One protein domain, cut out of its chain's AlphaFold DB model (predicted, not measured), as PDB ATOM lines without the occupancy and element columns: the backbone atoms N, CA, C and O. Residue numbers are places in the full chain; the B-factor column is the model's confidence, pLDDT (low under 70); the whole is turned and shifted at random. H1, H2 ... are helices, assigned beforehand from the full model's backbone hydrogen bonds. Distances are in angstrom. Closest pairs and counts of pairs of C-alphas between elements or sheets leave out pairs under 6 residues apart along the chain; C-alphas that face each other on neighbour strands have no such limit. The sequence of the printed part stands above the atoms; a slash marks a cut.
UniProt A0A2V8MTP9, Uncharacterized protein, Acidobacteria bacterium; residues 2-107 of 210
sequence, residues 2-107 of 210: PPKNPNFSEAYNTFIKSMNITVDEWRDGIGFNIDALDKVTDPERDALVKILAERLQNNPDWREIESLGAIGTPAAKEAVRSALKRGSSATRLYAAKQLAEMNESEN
ATOM      1  N   PRO A   2      18.672 -30.086  31.542       42.09
ATOM      2  CA  PRO A   2      19.181 -31.298  30.913       42.09
ATOM      3  C   PRO A   2      20.712 -31.180  30.754       42.09
ATOM      4  O   PRO A   2      21.214 -30.074  30.521       42.09
ATOM      5  N   PRO A   3      21.476 -32.268  30.940       42.38
ATOM      6  CA  PRO A   3      22.931 -32.217  30.906       42.38
ATOM      7  C   PRO A   3      23.424 -31.881  29.491       42.38
ATOM      8  O   PRO A   3      23.033 -32.529  28.521       42.38
ATOM      9  N   LYS A   4      24.313 -30.884  29.375       45.69
ATOM     10  CA  LYS A   4      25.095 -30.643  28.153       45.69
ATOM     11  C   LYS A   4      26.020 -31.839  27.940       45.69
ATOM     12  O   LYS A   4      27.084 -31.911  28.546       45.69
ATOM     13  N   ASN A   5      25.604 -32.779  27.102       54.12
ATOM     14  CA  ASN A   5      26.493 -33.814  26.605       54.12
ATOM     15  C   ASN A   5      27.299 -33.200  25.442       54.12
ATOM     16  O   ASN A   5      26.677 -32.756  24.476       54.12
ATOM     17  N   PRO A   6      28.640 -33.123  25.504       58.00
ATOM     18  CA  PRO A   6      29.462 -32.447  24.489       58.00
ATOM     19  C   PRO A   6      29.416 -33.075  23.078       58.00
ATOM     20  O   PRO A   6      30.070 -32.565  22.177       58.00
ATOM     21  N   ASN A   7      28.629 -34.138  22.876       76.31
ATOM     22  CA  ASN A   7      28.462 -34.847  21.605       76.31
ATOM     23  C   ASN A   7      27.186 -34.488  20.821       76.31
ATOM     24  O   ASN A   7      26.950 -35.097  19.782       76.31
ATOM     25  N   PHE A   8      26.354 -33.552  21.293       89.38
ATOM     26  CA  PHE A   8      25.157 -33.144  20.550       89.38
ATOM     27  C   PHE A   8      25.427 -31.972  19.598       89.38
ATOM     28  O   PHE A   8      26.128 -31.019  19.947       89.38
ATOM     29  N   SER A   9      24.821 -32.034  18.416       94.06
ATOM     30  CA  SER A   9      24.883 -31.042  17.351       94.06
ATOM     31  C   SER A   9      24.362 -29.674  17.799       94.06
ATOM     32  O   SER A   9      23.588 -29.531  18.752       94.06
ATOM     33  N   GLU A  10      24.775 -28.625  17.091       95.19
ATOM     34  CA  GLU A  10      24.253 -27.274  17.313       95.19
ATOM     35  C   GLU A  10      22.731 -27.214  17.107       95.19
ATOM     36  O   GLU A  10      22.028 -26.555  17.872       95.19
ATOM     37  N   ALA A  11      22.216 -27.965  16.128       96.19
ATOM     38  CA  ALA A  11      20.790 -28.087  15.852       96.19
ATOM     39  C   ALA A  11      20.021 -28.658  17.053       96.19
ATOM     40  O   ALA A  11      19.062 -28.045  17.525       96.19
ATOM     41  N   TYR A  12      20.500 -29.767  17.627       96.31
ATOM     42  CA  TYR A  12      19.897 -30.365  18.819       96.31
ATOM     43  C   TYR A  12      19.883 -29.381  19.993       96.31
ATOM     44  O   TYR A  12      18.856 -29.172  20.640       96.31
ATOM     45  N   ASN A  13      21.017 -28.723  20.250       94.81
ATOM     46  CA  ASN A  13      21.126 -27.747  21.331       94.81
ATOM     47  C   ASN A  13      20.211 -26.532  21.113       94.81
ATOM     48  O   ASN A  13      19.659 -26.004  22.080       94.81
ATOM     49  N   THR A  14      20.027 -26.105  19.863       95.69
ATOM     50  CA  THR A  14      19.115 -25.014  19.493       95.69
ATOM     51  C   THR A  14      17.667 -25.388  19.792       95.69
ATOM     52  O   THR A  14      16.970 -24.618  20.456       95.69
ATOM     53  N   PHE A  15      17.238 -26.591  19.398       96.88
ATOM     54  CA  PHE A  15      15.901 -27.087  19.714       96.88
ATOM     55  C   PHE A  15      15.684 -27.192  21.232       96.88
ATOM     56  O   PHE A  15      14.753 -26.588  21.761       96.88
ATOM     57  N   ILE A  16      16.588 -27.852  21.968       95.88
ATOM     58  CA  ILE A  16      16.491 -27.983  23.435       95.88
ATOM     59  C   ILE A  16      16.439 -26.618  24.127       95.88
ATOM     60  O   ILE A  16      15.702 -26.443  25.096       95.88
ATOM     61  N   LYS A  17      17.208 -25.633  23.648       94.56
ATOM     62  CA  LYS A  17      17.157 -24.273  24.192       94.56
ATOM     63  C   LYS A  17      15.781 -23.642  23.976       94.56
ATOM     64  O   LYS A  17      15.281 -23.025  24.911       94.56
ATOM     65  N   SER A  18      15.171 -23.838  22.805       94.88
ATOM     66  CA  SER A  18      13.825 -23.326  22.498       94.88
ATOM     67  C   SER A  18      12.718 -23.941  23.361       94.88
ATOM     68  O   SER A  18      11.676 -23.325  23.536       94.88
ATOM     69  N   MET A  19      12.955 -25.106  23.976       93.62
ATOM     70  CA  MET A  19      12.003 -25.713  24.914       93.62
ATOM     71  C   MET A  19      11.932 -24.995  26.272       93.62
ATOM     72  O   MET A  19      11.023 -25.260  27.061       93.62
ATOM     73  N   ASN A  20      12.881 -24.099  26.573       91.31
ATOM     74  CA  ASN A  20      12.845 -23.245  27.763       91.31
ATOM     75  C   ASN A  20      12.138 -21.924  27.439       91.31
ATOM     76  O   ASN A  20      12.785 -20.887  27.310       91.31
ATOM     77  N   ILE A  21      10.816 -21.997  27.311       85.38
ATOM     78  CA  ILE A  21       9.948 -20.863  26.987       85.38
ATOM     79  C   ILE A  21       9.726 -19.976  28.220       85.38
ATOM     80  O   ILE A  21       9.473 -20.466  29.325       85.38
ATOM     81  N   THR A  22       9.813 -18.663  28.029       87.19
ATOM     82  CA  THR A  22       9.468 -17.643  29.029       87.19
ATOM     83  C   THR A  22       7.956 -17.412  29.109       87.19
ATOM     84  O   THR A  22       7.205 -17.767  28.208       87.19
ATOM     85  N   VAL A  23       7.478 -16.788  30.190       82.75
ATOM     86  CA  VAL A  23       6.039 -16.494  30.355       82.75
ATOM     87  C   VAL A  23       5.500 -15.622  29.216       82.75
ATOM     88  O   VAL A  23       4.381 -15.851  28.761       82.75
ATOM     89  N   ASP A  24       6.291 -14.657  28.740       87.94
ATOM     90  CA  ASP A  24       5.904 -13.797  27.620       87.94
ATOM     91  C   ASP A  24       5.826 -14.591  26.310       87.94
ATOM     92  O   ASP A  24       4.800 -14.551  25.643       87.94
ATOM     93  N   GLU A  25       6.836 -15.409  25.992       87.69
ATOM     94  CA  GLU A  25       6.808 -16.275  24.802       87.69
ATOM     95  C   GLU A  25       5.654 -17.290  24.845       87.69
ATOM     96  O   GLU A  25       5.034 -17.590  23.822       87.69
ATOM     97  N   TRP A  26       5.326 -17.808  26.033       84.06
ATOM     98  CA  TRP A  26       4.169 -18.677  26.216       84.06
ATOM     99  C   TRP A  26       2.861 -17.934  25.925       84.06
ATOM    100  O   TRP A  26       2.032 -18.457  25.175       84.06
ATOM    101  N   ARG A  27       2.701 -16.722  26.479       80.06
ATOM    102  CA  ARG A  27       1.516 -15.869  26.295       80.06
ATOM    103  C   ARG A  27       1.339 -15.447  24.840       80.06
ATOM    104  O   ARG A  27       0.212 -15.418  24.358       80.06
ATOM    105  N   ASP A  28       2.438 -15.167  24.153       87.00
ATOM    106  CA  ASP A  28       2.441 -14.720  22.761       87.00
ATOM    107  C   ASP A  28       2.308 -15.896  21.772       87.00
ATOM    108  O   ASP A  28       2.342 -15.704  20.559       87.00
ATOM    109  N   GLY A  29       2.140 -17.126  22.276       85.12
ATOM    110  CA  GLY A  29       1.902 -18.309  21.450       85.12
ATOM    111  C   GLY A  29       3.128 -18.773  20.662       85.12
ATOM    112  O   GLY A  29       2.983 -19.477  19.669       85.12
ATOM    113  N   ILE A  30       4.339 -18.410  21.091       89.75
ATOM    114  CA  ILE A  30       5.576 -18.772  20.387       89.75
ATOM    115  C   ILE A  30       5.848 -20.268  20.565       89.75
ATOM    116  O   ILE A  30       5.873 -20.755  21.698       89.75
ATOM    117  N   GLY A  31       6.020 -20.995  19.456       90.88
ATOM    118  CA  GLY A  31       6.338 -22.427  19.421       90.88
ATOM    119  C   GLY A  31       7.818 -22.746  19.673       90.88
ATOM    120  O   GLY A  31       8.640 -21.853  19.885       90.88
ATOM    121  N   PHE A  32       8.175 -24.034  19.650       95.44
ATOM    122  CA  PHE A  32       9.588 -24.440  19.655       95.44
ATOM    123  C   PHE A  32      10.244 -24.136  18.300       95.44
ATOM    124  O   PHE A  32       9.576 -23.881  17.301       95.44
ATOM    125  N   ASN A  33      11.577 -24.165  18.247       95.25
ATOM    126  CA  ASN A  33      12.315 -23.945  17.004       95.25
ATOM    127  C   ASN A  33      12.261 -25.203  16.122       95.25
ATOM    128  O   ASN A  33      13.190 -26.012  16.131       95.25
ATOM    129  N   ILE A  34      11.162 -25.371  15.386       96.06
ATOM    130  CA  ILE A  34      10.921 -26.528  14.516       96.06
ATOM    131  C   ILE A  34      11.988 -26.647  13.420       96.06
ATOM    132  O   ILE A  34      12.458 -27.754  13.169       96.06
ATOM    133  N   ASP A  35      12.470 -25.535  12.860       95.50
ATOM    134  CA  ASP A  35      13.507 -25.523  11.812       95.50
ATOM    135  C   ASP A  35      14.817 -26.202  12.251       95.50
ATOM    136  O   ASP A  35      15.584 -26.723  11.436       95.50
ATOM    137  N   ALA A  36      15.107 -26.220  13.556       96.25
ATOM    138  CA  ALA A  36      16.270 -26.925  14.083       96.25
ATOM    139  C   ALA A  36      16.158 -28.452  13.907       96.25
ATOM    140  O   ALA A  36      17.183 -29.127  13.779       96.25
ATOM    141  N   LEU A  37      14.941 -29.007  13.859       96.12
ATOM    142  CA  LEU A  37      14.683 -30.446  13.726       96.12
ATOM    143  C   LEU A  37      15.071 -31.008  12.350       96.12
ATOM    144  O   LEU A  37      15.303 -32.212  12.228       96.12
ATOM    145  N   ASP A  38      15.217 -30.166  11.329       94.00
ATOM    146  CA  ASP A  38      15.673 -30.600  10.000       94.00
ATOM    147  C   ASP A  38      17.158 -30.981   9.984       94.00
ATOM    148  O   ASP A  38      17.620 -31.698   9.098       94.00
ATOM    149  N   LYS A  39      17.922 -30.501  10.970       95.38
ATOM    150  CA  LYS A  39      19.386 -30.626  11.022       95.38
ATOM    151  C   LYS A  39      19.884 -31.551  12.132       95.38
ATOM    152  O   LYS A  39      21.095 -31.722  12.264       95.38
ATOM    153  N   VAL A  40      18.989 -32.126  12.939       95.12
ATOM    154  CA  VAL A  40      19.381 -33.116  13.955       95.12
ATOM    155  C   VAL A  40      19.660 -34.472  13.313       95.12
ATOM    156  O   VAL A  40      19.015 -34.866  12.340       95.12
ATOM    157  N   THR A  41      20.613 -35.202  13.883       94.25
ATOM    158  CA  THR A  41      20.945 -36.570  13.458       94.25
ATOM    159  C   THR A  41      19.869 -37.575  13.892       94.25
ATOM    160  O   THR A  41      19.076 -37.293  14.789       94.25
ATOM    161  N   ASP A  42      19.848 -38.779  13.313       93.44
ATOM    162  CA  ASP A  42      18.865 -39.807  13.697       93.44
ATOM    163  C   ASP A  42      18.938 -40.208  15.187       93.44
ATOM    164  O   ASP A  42      17.893 -40.234  15.841       93.44
ATOM    165  N   PRO A  43      20.125 -40.431  15.800       93.19
ATOM    166  CA  PRO A  43      20.201 -40.724  17.235       93.19
ATOM    167  C   PRO A  43      19.692 -39.575  18.118       93.19
ATOM    168  O   PRO A  43      19.122 -39.798  19.187       93.19
ATOM    169  N   GLU A  44      19.897 -38.332  17.680       95.38
ATOM    170  CA  GLU A  44      19.383 -37.136  18.352       95.38
ATOM    171  C   GLU A  44      17.870 -37.024  18.225       95.38
ATOM    172  O   GLU A  44      17.195 -36.712  19.205       95.38
ATOM    173  N   ARG A  45      17.331 -37.328  17.043       95.88
ATOM    174  CA  ARG A  45      15.893 -37.388  16.783       95.88
ATOM    175  C   ARG A  45      15.223 -38.380  17.732       95.88
ATOM    176  O   ARG A  45      14.255 -38.015  18.395       95.88
ATOM    177  N   ASP A  46      15.780 -39.578  17.892       94.81
ATOM    178  CA  ASP A  46      15.277 -40.580  18.842       94.81
ATOM    179  C   ASP A  46      15.318 -40.093  20.299       94.81
ATOM    180  O   ASP A  46      14.401 -40.367  21.081       94.81
ATOM    181  N   ALA A  47      16.365 -39.357  20.683       95.88
ATOM    182  CA  ALA A  47      16.455 -38.750  22.008       95.88
ATOM    183  C   ALA A  47      15.384 -37.663  22.212       95.88
ATOM    184  O   ALA A  47      14.715 -37.657  23.248       95.88
ATOM    185  N   LEU A  48      15.169 -36.794  21.220       97.81
ATOM    186  CA  LEU A  48      14.138 -35.752  21.260       97.81
ATOM    187  C   LEU A  48      12.732 -36.340  21.352       97.81
ATOM    188  O   LEU A  48      11.938 -35.863  22.157       97.81
ATOM    189  N   VAL A  49      12.431 -37.409  20.607       98.25
ATOM    190  CA  VAL A  49      11.130 -38.093  20.693       98.25
ATOM    191  C   VAL A  49      10.849 -38.567  22.111       98.25
ATOM    192  O   VAL A  49       9.744 -38.363  22.605       98.25
ATOM    193  N   LYS A  50      11.836 -39.164  22.790       97.44
ATOM    194  CA  LYS A  50      11.669 -39.616  24.180       97.44
ATOM    195  C   LYS A  50      11.359 -38.444  25.111       97.44
ATOM    196  O   LYS A  50      10.398 -38.524  25.869       97.44
ATOM    197  N   ILE A  51      12.122 -37.354  25.004       96.94
ATOM    198  CA  ILE A  51      11.940 -36.149  25.830       96.94
ATOM    199  C   ILE A  51      10.554 -35.532  25.598       96.94
ATOM    200  O   ILE A  51       9.841 -35.229  26.553       96.94
ATOM    201  N   LEU A  52      10.163 -35.342  24.337       97.88
ATOM    202  CA  LEU A  52       8.888 -34.726  23.970       97.88
ATOM    203  C   LEU A  52       7.701 -35.610  24.363       97.88
ATOM    204  O   LEU A  52       6.727 -35.103  24.908       97.88
ATOM    205  N   ALA A  53       7.787 -36.925  24.151       97.00
ATOM    206  CA  ALA A  53       6.729 -37.856  24.536       97.00
ATOM    207  C   ALA A  53       6.538 -37.922  26.060       97.00
ATOM    208  O   ALA A  53       5.403 -37.962  26.530       97.00
ATOM    209  N   GLU A  54       7.625 -37.902  26.838       96.56
ATOM    210  CA  GLU A  54       7.560 -37.845  28.302       96.56
ATOM    211  C   GLU A  54       6.930 -36.530  28.783       96.56
ATOM    212  O   GLU A  54       6.040 -36.533  29.635       96.56
ATOM    213  N   ARG A  55       7.334 -35.396  28.202       95.31
ATOM    214  CA  ARG A  55       6.737 -34.092  28.520       95.31
ATOM    215  C   ARG A  55       5.259 -34.036  28.164       95.31
ATOM    216  O   ARG A  55       4.472 -33.617  29.002       95.31
ATOM    217  N   LEU A  56       4.877 -34.533  26.990       95.56
ATOM    218  CA  LEU A  56       3.485 -34.588  26.547       95.56
ATOM    219  C   LEU A  56       2.602 -35.413  27.492       95.56
ATOM    220  O   LEU A  56       1.421 -35.119  27.627       95.56
ATOM    221  N   GLN A  57       3.149 -36.434  28.156       93.19
ATOM    222  CA  GLN A  57       2.414 -37.217  29.157       93.19
ATOM    223  C   GLN A  57       2.262 -36.479  30.493       93.19
ATOM    224  O   GLN A  57       1.228 -36.614  31.143       93.19
ATOM    225  N   ASN A  58       3.279 -35.719  30.903       92.38
ATOM    226  CA  ASN A  58       3.334 -35.097  32.227       92.38
ATOM    227  C   ASN A  58       2.723 -33.690  32.270       92.38
ATOM    228  O   ASN A  58       2.096 -33.319  33.260       92.38
ATOM    229  N   ASN A  59       2.922 -32.899  31.218       89.56
ATOM    230  CA  ASN A  59       2.409 -31.541  31.082       89.56
ATOM    231  C   ASN A  59       2.079 -31.264  29.604       89.56
ATOM    232  O   ASN A  59       2.909 -30.691  28.895       89.56
ATOM    233  N   PRO A  60       0.915 -31.731  29.116       89.81
ATOM    234  CA  PRO A  60       0.566 -31.650  27.704       89.81
ATOM    235  C   PRO A  60       0.434 -30.201  27.214       89.81
ATOM    236  O   PRO A  60      -0.402 -29.454  27.720       89.81
ATOM    237  N   ASP A  61       1.177 -29.844  26.169       90.44
ATOM    238  CA  ASP A  61       1.034 -28.591  25.425       90.44
ATOM    239  C   ASP A  61       1.074 -28.884  23.915       90.44
ATOM    240  O   ASP A  61       1.509 -29.951  23.465       90.44
ATOM    241  N   TRP A  62       0.540 -27.963  23.113       92.19
ATOM    242  CA  TRP A  62       0.461 -28.132  21.663       92.19
ATOM    243  C   TRP A  62       1.848 -28.152  21.006       92.19
ATOM    244  O   TRP A  62       2.013 -28.788  19.968       92.19
ATOM    245  N   ARG A  63       2.859 -27.537  21.633       94.94
ATOM    246  CA  ARG A  63       4.236 -27.470  21.120       94.94
ATOM    247  C   ARG A  63       4.927 -28.824  21.080       94.94
ATOM    248  O   ARG A  63       5.635 -29.127  20.117       94.94
ATOM    249  N   GLU A  64       4.717 -29.667  22.095       96.88
ATOM    250  CA  GLU A  64       5.207 -31.045  22.066       96.88
ATOM    251  C   GLU A  64       4.560 -31.830  20.918       96.88
ATOM    252  O   GLU A  64       5.257 -32.572  20.228       96.88
ATOM    253  N   ILE A  65       3.257 -31.646  20.683       96.88
ATOM    254  CA  ILE A  65       2.530 -32.302  19.584       96.88
ATOM    255  C   ILE A  65       3.080 -31.854  18.226       96.88
ATOM    256  O   ILE A  65       3.400 -32.709  17.400       96.88
ATOM    257  N   GLU A  66       3.236 -30.545  18.021       96.62
ATOM    258  CA  GLU A  66       3.794 -29.960  16.796       96.62
ATOM    259  C   GLU A  66       5.203 -30.493  16.518       96.62
ATOM    260  O   GLU A  66       5.496 -30.986  15.430       96.62
ATOM    261  N   SER A  67       6.059 -30.500  17.539       97.62
ATOM    262  CA  SER A  67       7.438 -30.979  17.411       97.62
ATOM    263  C   SER A  67       7.520 -32.475  17.119       97.62
ATOM    264  O   SER A  67       8.335 -32.902  16.303       97.62
ATOM    265  N   LEU A  68       6.673 -33.292  17.751       97.81
ATOM    266  CA  LEU A  68       6.570 -34.720  17.435       97.81
ATOM    267  C   LEU A  68       6.072 -34.931  15.998       97.81
ATOM    268  O   LEU A  68       6.569 -35.821  15.305       97.81
ATOM    269  N   GLY A  69       5.136 -34.098  15.542       96.06
ATOM    270  CA  GLY A  69       4.659 -34.091  14.164       96.06
ATOM    271  C   GLY A  69       5.769 -33.789  13.161       96.06
ATOM    272  O   GLY A  69       5.980 -34.566  12.231       96.06
ATOM    273  N   ALA A  70       6.535 -32.724  13.404       96.44
ATOM    274  CA  ALA A  70       7.683 -32.337  12.586       96.44
ATOM    275  C   ALA A  70       8.795 -33.400  12.580       96.44
ATOM    276  O   ALA A  70       9.422 -33.651  11.552       96.44
ATOM    277  N   ILE A  71       9.027 -34.076  13.711       96.69
ATOM    278  CA  ILE A  71       9.984 -35.186  13.775       96.69
ATOM    279  C   ILE A  71       9.530 -36.366  12.904       96.69
ATOM    280  O   ILE A  71      10.371 -36.994  12.257       96.69
ATOM    281  N   GLY A  72       8.236 -36.693  12.920       94.94
ATOM    282  CA  GLY A  72       7.597 -37.600  11.962       94.94
ATOM    283  C   GLY A  72       8.007 -39.077  12.029       94.94
ATOM    284  O   GLY A  72       7.544 -39.871  11.206       94.94
ATOM    285  N   THR A  73       8.842 -39.493  12.987       95.25
ATOM    286  CA  THR A  73       9.207 -40.912  13.144       95.25
ATOM    287  C   THR A  73       8.001 -41.743  13.597       95.25
ATOM    288  O   THR A  73       7.070 -41.204  14.205       95.25
ATOM    289  N   PRO A  74       7.992 -43.073  13.374       95.69
ATOM    290  CA  PRO A  74       6.902 -43.932  13.844       95.69
ATOM    291  C   PRO A  74       6.611 -43.792  15.346       95.69
ATOM    292  O   PRO A  74       5.450 -43.774  15.750       95.69
ATOM    293  N   ALA A  75       7.652 -43.640  16.170       96.56
ATOM    294  CA  ALA A  75       7.507 -43.427  17.608       96.56
ATOM    295  C   ALA A  75       6.898 -42.054  17.940       96.56
ATOM    296  O   ALA A  75       6.046 -41.963  18.825       96.56
ATOM    297  N   ALA A  76       7.285 -40.999  17.214       97.12
ATOM    298  CA  ALA A  76       6.719 -39.666  17.400       97.12
ATOM    299  C   ALA A  76       5.227 -39.634  17.040       97.12
ATOM    300  O   ALA A  76       4.399 -39.158  17.816       97.12
ATOM    301  N   LYS A  77       4.870 -40.246  15.908       96.06
ATOM    302  CA  LYS A  77       3.481 -40.413  15.465       96.06
ATOM    303  C   LYS A  77       2.647 -41.178  16.485       96.06
ATOM    304  O   LYS A  77       1.535 -40.763  16.801       96.06
ATOM    305  N   GLU A  78       3.185 -42.254  17.057       96.19
ATOM    306  CA  GLU A  78       2.472 -43.008  18.091       96.19
ATOM    307  C   GLU A  78       2.255 -42.189  19.372       96.19
ATOM    308  O   GLU A  78       1.185 -42.277  19.979       96.19
ATOM    309  N   ALA A  79       3.203 -41.329  19.753       97.00
ATOM    310  CA  ALA A  79       3.006 -40.400  20.864       97.00
ATOM    311  C   ALA A  79       1.840 -39.426  20.593       97.00
ATOM    312  O   ALA A  79       0.976 -39.255  21.457       97.00
ATOM    313  N   VAL A  80       1.742 -38.877  19.375       96.88
ATOM    314  CA  VAL A  80       0.610 -38.016  18.972       96.88
ATOM    315  C   VAL A  80      -0.713 -38.798  18.960       96.88
ATOM    316  O   VAL A  80      -1.717 -38.324  19.494       96.88
ATOM    317  N   ARG A  81      -0.741 -40.038  18.450       95.25
ATOM    318  CA  ARG A  81      -1.947 -40.895  18.502       95.25
ATOM    319  C   ARG A  81      -2.371 -41.223  19.930       95.25
ATOM    320  O   ARG A  81      -3.567 -41.304  20.212       95.25
ATOM    321  N   SER A  82      -1.420 -41.411  20.840       95.12
ATOM    322  CA  SER A  82      -1.714 -41.613  22.260       95.12
ATOM    323  C   SER A  82      -2.375 -40.372  22.869       95.12
ATOM    324  O   SER A  82      -3.399 -40.495  23.548       95.12
ATOM    325  N   ALA A  83      -1.871 -39.175  22.545       95.06
ATOM    326  CA  ALA A  83      -2.460 -37.906  22.971       95.06
ATOM    327  C   ALA A  83      -3.888 -37.708  22.432       95.06
ATOM    328  O   ALA A  83      -4.773 -37.308  23.186       95.06
ATOM    329  N   LEU A  84      -4.161 -38.104  21.182       94.12
ATOM    330  CA  LEU A  84      -5.518 -38.108  20.615       94.12
ATOM    331  C   LEU A  84      -6.497 -39.019  21.383       94.12
ATOM    332  O   LEU A  84      -7.698 -38.742  21.443       94.12
ATOM    333  N   LYS A  85      -6.008 -40.121  21.959       92.25
ATOM    334  CA  LYS A  85      -6.843 -41.099  22.675       92.25
ATOM    335  C   LYS A  85      -7.061 -40.742  24.145       92.25
ATOM    336  O   LYS A  85      -8.120 -41.050  24.678       92.25
ATOM    337  N   ARG A  86      -6.053 -40.167  24.808       91.44
ATOM    338  CA  ARG A  86      -6.015 -40.033  26.279       91.44
ATOM    339  C   ARG A  86      -5.922 -38.594  26.785       91.44
ATOM    340  O   ARG A  86      -6.052 -38.386  27.984       91.44
ATOM    341  N   GLY A  87      -5.658 -37.632  25.905       90.88
ATOM    342  CA  GLY A  87      -5.503 -36.230  26.276       90.88
ATOM    343  C   GLY A  87      -6.813 -35.565  26.703       90.88
ATOM    344  O   GLY A  87      -7.905 -36.105  26.511       90.88
ATOM    345  N   SER A  88      -6.694 -34.348  27.237       90.12
ATOM    346  CA  SER A  88      -7.833 -33.440  27.424       90.12
ATOM    347  C   SER A  88      -8.477 -33.086  26.077       90.12
ATOM    348  O   SER A  88      -7.889 -33.329  25.023       90.12
ATOM    349  N   SER A  89      -9.663 -32.473  26.077       89.00
ATOM    350  CA  SER A  89     -10.326 -32.056  24.833       89.00
ATOM    351  C   SER A  89      -9.424 -31.167  23.961       89.00
ATOM    352  O   SER A  89      -9.292 -31.420  22.766       89.00
ATOM    353  N   ALA A  90      -8.712 -30.209  24.570       87.94
ATOM    354  CA  ALA A  90      -7.741 -29.366  23.871       87.94
ATOM    355  C   ALA A  90      -6.549 -30.176  23.325       87.94
ATOM    356  O   ALA A  90      -6.212 -30.069  22.148       87.94
ATOM    357  N   THR A  91      -5.942 -31.047  24.139       91.81
ATOM    358  CA  THR A  91      -4.825 -31.905  23.701       91.81
ATOM    359  C   THR A  91      -5.235 -32.823  22.547       91.81
ATOM    360  O   THR A  91      -4.495 -32.969  21.576       91.81
ATOM    361  N   ARG A  92      -6.428 -33.427  22.623       93.12
ATOM    362  CA  ARG A  92      -6.975 -34.286  21.565       93.12
ATOM    363  C   ARG A  92      -7.184 -33.511  20.271       93.12
ATOM    364  O   ARG A  92      -6.898 -34.046  19.206       93.12
ATOM    365  N   LEU A  93      -7.652 -32.270  20.367       92.00
ATOM    366  CA  LEU A  93      -7.871 -31.403  19.217       92.00
ATOM    367  C   LEU A  93      -6.558 -31.078  18.490       92.00
ATOM    368  O   LEU A  93      -6.467 -31.291  17.282       92.00
ATOM    369  N   TYR A  94      -5.518 -30.668  19.222       92.81
ATOM    370  CA  TYR A  94      -4.193 -30.435  18.637       92.81
ATOM    371  C   TYR A  94      -3.588 -31.708  18.042       92.81
ATOM    372  O   TYR A  94      -3.054 -31.680  16.936       92.81
ATOM    373  N   ALA A  95      -3.728 -32.850  18.722       94.75
ATOM    374  CA  ALA A  95      -3.257 -34.129  18.199       94.75
ATOM    375  C   ALA A  95      -3.983 -34.525  16.903       94.75
ATOM    376  O   ALA A  95      -3.347 -34.991  15.959       94.75
ATOM    377  N   ALA A  96      -5.302 -34.314  16.828       94.31
ATOM    378  CA  ALA A  96      -6.087 -34.572  15.623       94.31
ATOM    379  C   ALA A  96      -5.653 -33.680  14.452       94.31
ATOM    380  O   ALA A  96      -5.529 -34.183  13.333       94.31
ATOM    381  N   LYS A  97      -5.399 -32.387  14.711       93.19
ATOM    382  CA  LYS A  97      -4.887 -31.443  13.708       93.19
ATOM    383  C   LYS A  97      -3.536 -31.909  13.179       93.19
ATOM    384  O   LYS A  97      -3.383 -32.093  11.975       93.19
ATOM    385  N   GLN A  98      -2.600 -32.210  14.077       94.62
ATOM    386  CA  GLN A  98      -1.259 -32.644  13.693       94.62
ATOM    387  C   GLN A  98      -1.277 -33.946  12.884       94.62
ATOM    388  O   GLN A  98      -0.560 -34.081  11.897       94.62
ATOM    389  N   LEU A  99      -2.110 -34.915  13.274       93.56
ATOM    390  CA  LEU A  99      -2.288 -36.149  12.505       93.56
ATOM    391  C   LEU A  99      -2.881 -35.870  11.118       93.56
ATOM    392  O   LEU A  99      -2.498 -36.539  10.163       93.56
ATOM    393  N   ALA A 100      -3.778 -34.889  10.979       91.69
ATOM    394  CA  ALA A 100      -4.324 -34.496   9.680       91.69
ATOM    395  C   ALA A 100      -3.259 -33.869   8.776       91.69
ATOM    396  O   ALA A 100      -3.147 -34.264   7.620       91.69
ATOM    397  N   GLU A 101      -2.426 -32.979   9.315       90.81
ATOM    398  CA  GLU A 101      -1.290 -32.380   8.599       90.81
ATOM    399  C   GLU A 101      -0.259 -33.434   8.160       90.81
ATOM    400  O   GLU A 101       0.333 -33.329   7.088       90.81
ATOM    401  N   MET A 102      -0.096 -34.506   8.941       89.50
ATOM    402  CA  MET A 102       0.736 -35.661   8.583       89.50
ATOM    403  C   MET A 102       0.060 -36.652   7.616       89.50
ATOM    404  O   MET A 102       0.638 -37.702   7.333       89.50
ATOM    405  N   ASN A 103      -1.137 -36.345   7.102       88.38
ATOM    406  CA  ASN A 103      -1.960 -37.226   6.261       88.38
ATOM    407  C   ASN A 103      -2.309 -38.575   6.922       88.38
ATOM    408  O   ASN A 103      -2.413 -39.601   6.255       88.38
ATOM    409  N   GLU A 104      -2.492 -38.579   8.242       82.75
ATOM    410  CA  GLU A 104      -2.885 -39.759   9.027       82.75
ATOM    411  C   GLU A 104      -4.309 -39.680   9.594       82.75
ATOM    412  O   GLU A 104      -4.746 -40.590  10.298       82.75
ATOM    413  N   SER A 105      -5.033 -38.589   9.342       68.94
ATOM    414  CA  SER A 105      -6.339 -38.367   9.964       68.94
ATOM    415  C   SER A 105      -7.491 -38.878   9.116       68.94
ATOM    416  O   SER A 105      -7.670 -38.459   7.977       68.94
ATOM    417  N   GLU A 106      -8.349 -39.681   9.742       64.31
ATOM    418  CA  GLU A 106      -9.701 -39.953   9.247       64.31
ATOM    419  C   GLU A 106     -10.777 -39.144   9.993       64.31
ATOM    420  O   GLU A 106     -11.963 -39.356   9.747       64.31
ATOM    421  N   ASN A 107     -10.431 -38.252  10.943       83.56
ATOM    422  CA  ASN A 107     -11.477 -37.758  11.846       83.56
ATOM    423  C   ASN A 107     -11.315 -36.399  12.553       83.56
ATOM    424  O   ASN A 107     -11.911 -36.190  13.614       83.56
TER     425      ASN A 107
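This is residues 2 to 107 of the 210 residues of an uncharacterized protein of Acidobacteria bacterium (UniProt A0A2V8MTP9). Four helices, H4 to H7, zigzag back and forth as an up-and-down bundle, each running against the one before it, with H5 in the middle of the domain. Two shorter helices, H1 and H3, pack on each other at the H4 and H5 end of this bundle, and residues 23 to 28, of which 23 to 27 belong to H2, stick out free on the loop between them. The printed part has 106 residues with seven named helices in the order H1 to H7 and no named strand, and its class is all helix. It is compact, with a radius of gyration of the C-alphas of 13.5 A, and spans 42 by 32 by 22 A.

H1, residues 10 to 18, begins at C-alpha 10 (24.253, -27.274, 17.313) and is 12.3 A long from first to last C-alpha. H2, residues 23 to 27, and H3, residues 34 to 38, have five residues each. H4, residues 42 to 58, is the longest helix, 24.6 A from C-alpha 42 (18.865, -39.807, 13.697) to C-alpha 58. H5, residues 62 to 71, is 14.2 A long, and H6, residues 74 to 86, is 18.3 A long. H7, residues 89 to 101, is 18.6 A long and ends at C-alpha 101 (-1.290, -32.380, 8.599).

H5 is the hub and touches H3, H4, H6 and H7. H4 and H5 form a helical hairpin at a shallow tilt of 22 degrees, their closest C-alphas, Leu 52 and Glu 64, 5.5 A apart. H5 and H6 form the next hairpin, at 28 degrees; H6 touches H5 with residues 76 to 80 alone, and the closest C-alphas, Leu 68 and Ala 76, are 4.9 A apart. H6 and H7 form a third hairpin, at a tilt of 35.4 degrees, only just steep, with the C-alphas of Leu 84 and Arg 92 closest at 4.2 A. H4 and H6 touch and run the same way at a shallow tilt of 9 degrees, closest at the C-alphas of Val 49 and Ala 76, 5.7 A apart. H5 and H7 also touch and run the same way, at 24 degrees, with the C-alphas of Trp 62 and Tyr 94 closest at 6.0 A. H4 and H7 are apart. H3 touches H5, closest at the C-alphas of Ile 34 and Ser 67, 6.4 A apart. H3 also touches H1, where the C-alphas of Ala 11 and Ala 36 are closest at 5.0 A. H1 and H4 are close but not clearly touching, 6.8 A between the C-alphas of Tyr 12 and Glu 44. H2 touches no helix. In H1, H2, H4, H5, H6 and H7 every O i to N i+4 pair is within hydrogen-bond range; in H3 0 of 1 is, while 2 of its 2 O i to N i+3 pairs are.

The C-alphas farthest apart, those of Pro 6 and Asn 107, are 43.2 A apart. The printed part has no cut. The link from H2 to H3 is short but not tight, the other links are tight, and none is long. The mean pLDDT of the printed part is 90.5, with residues 2 to 6 and 105 to 106 under 70.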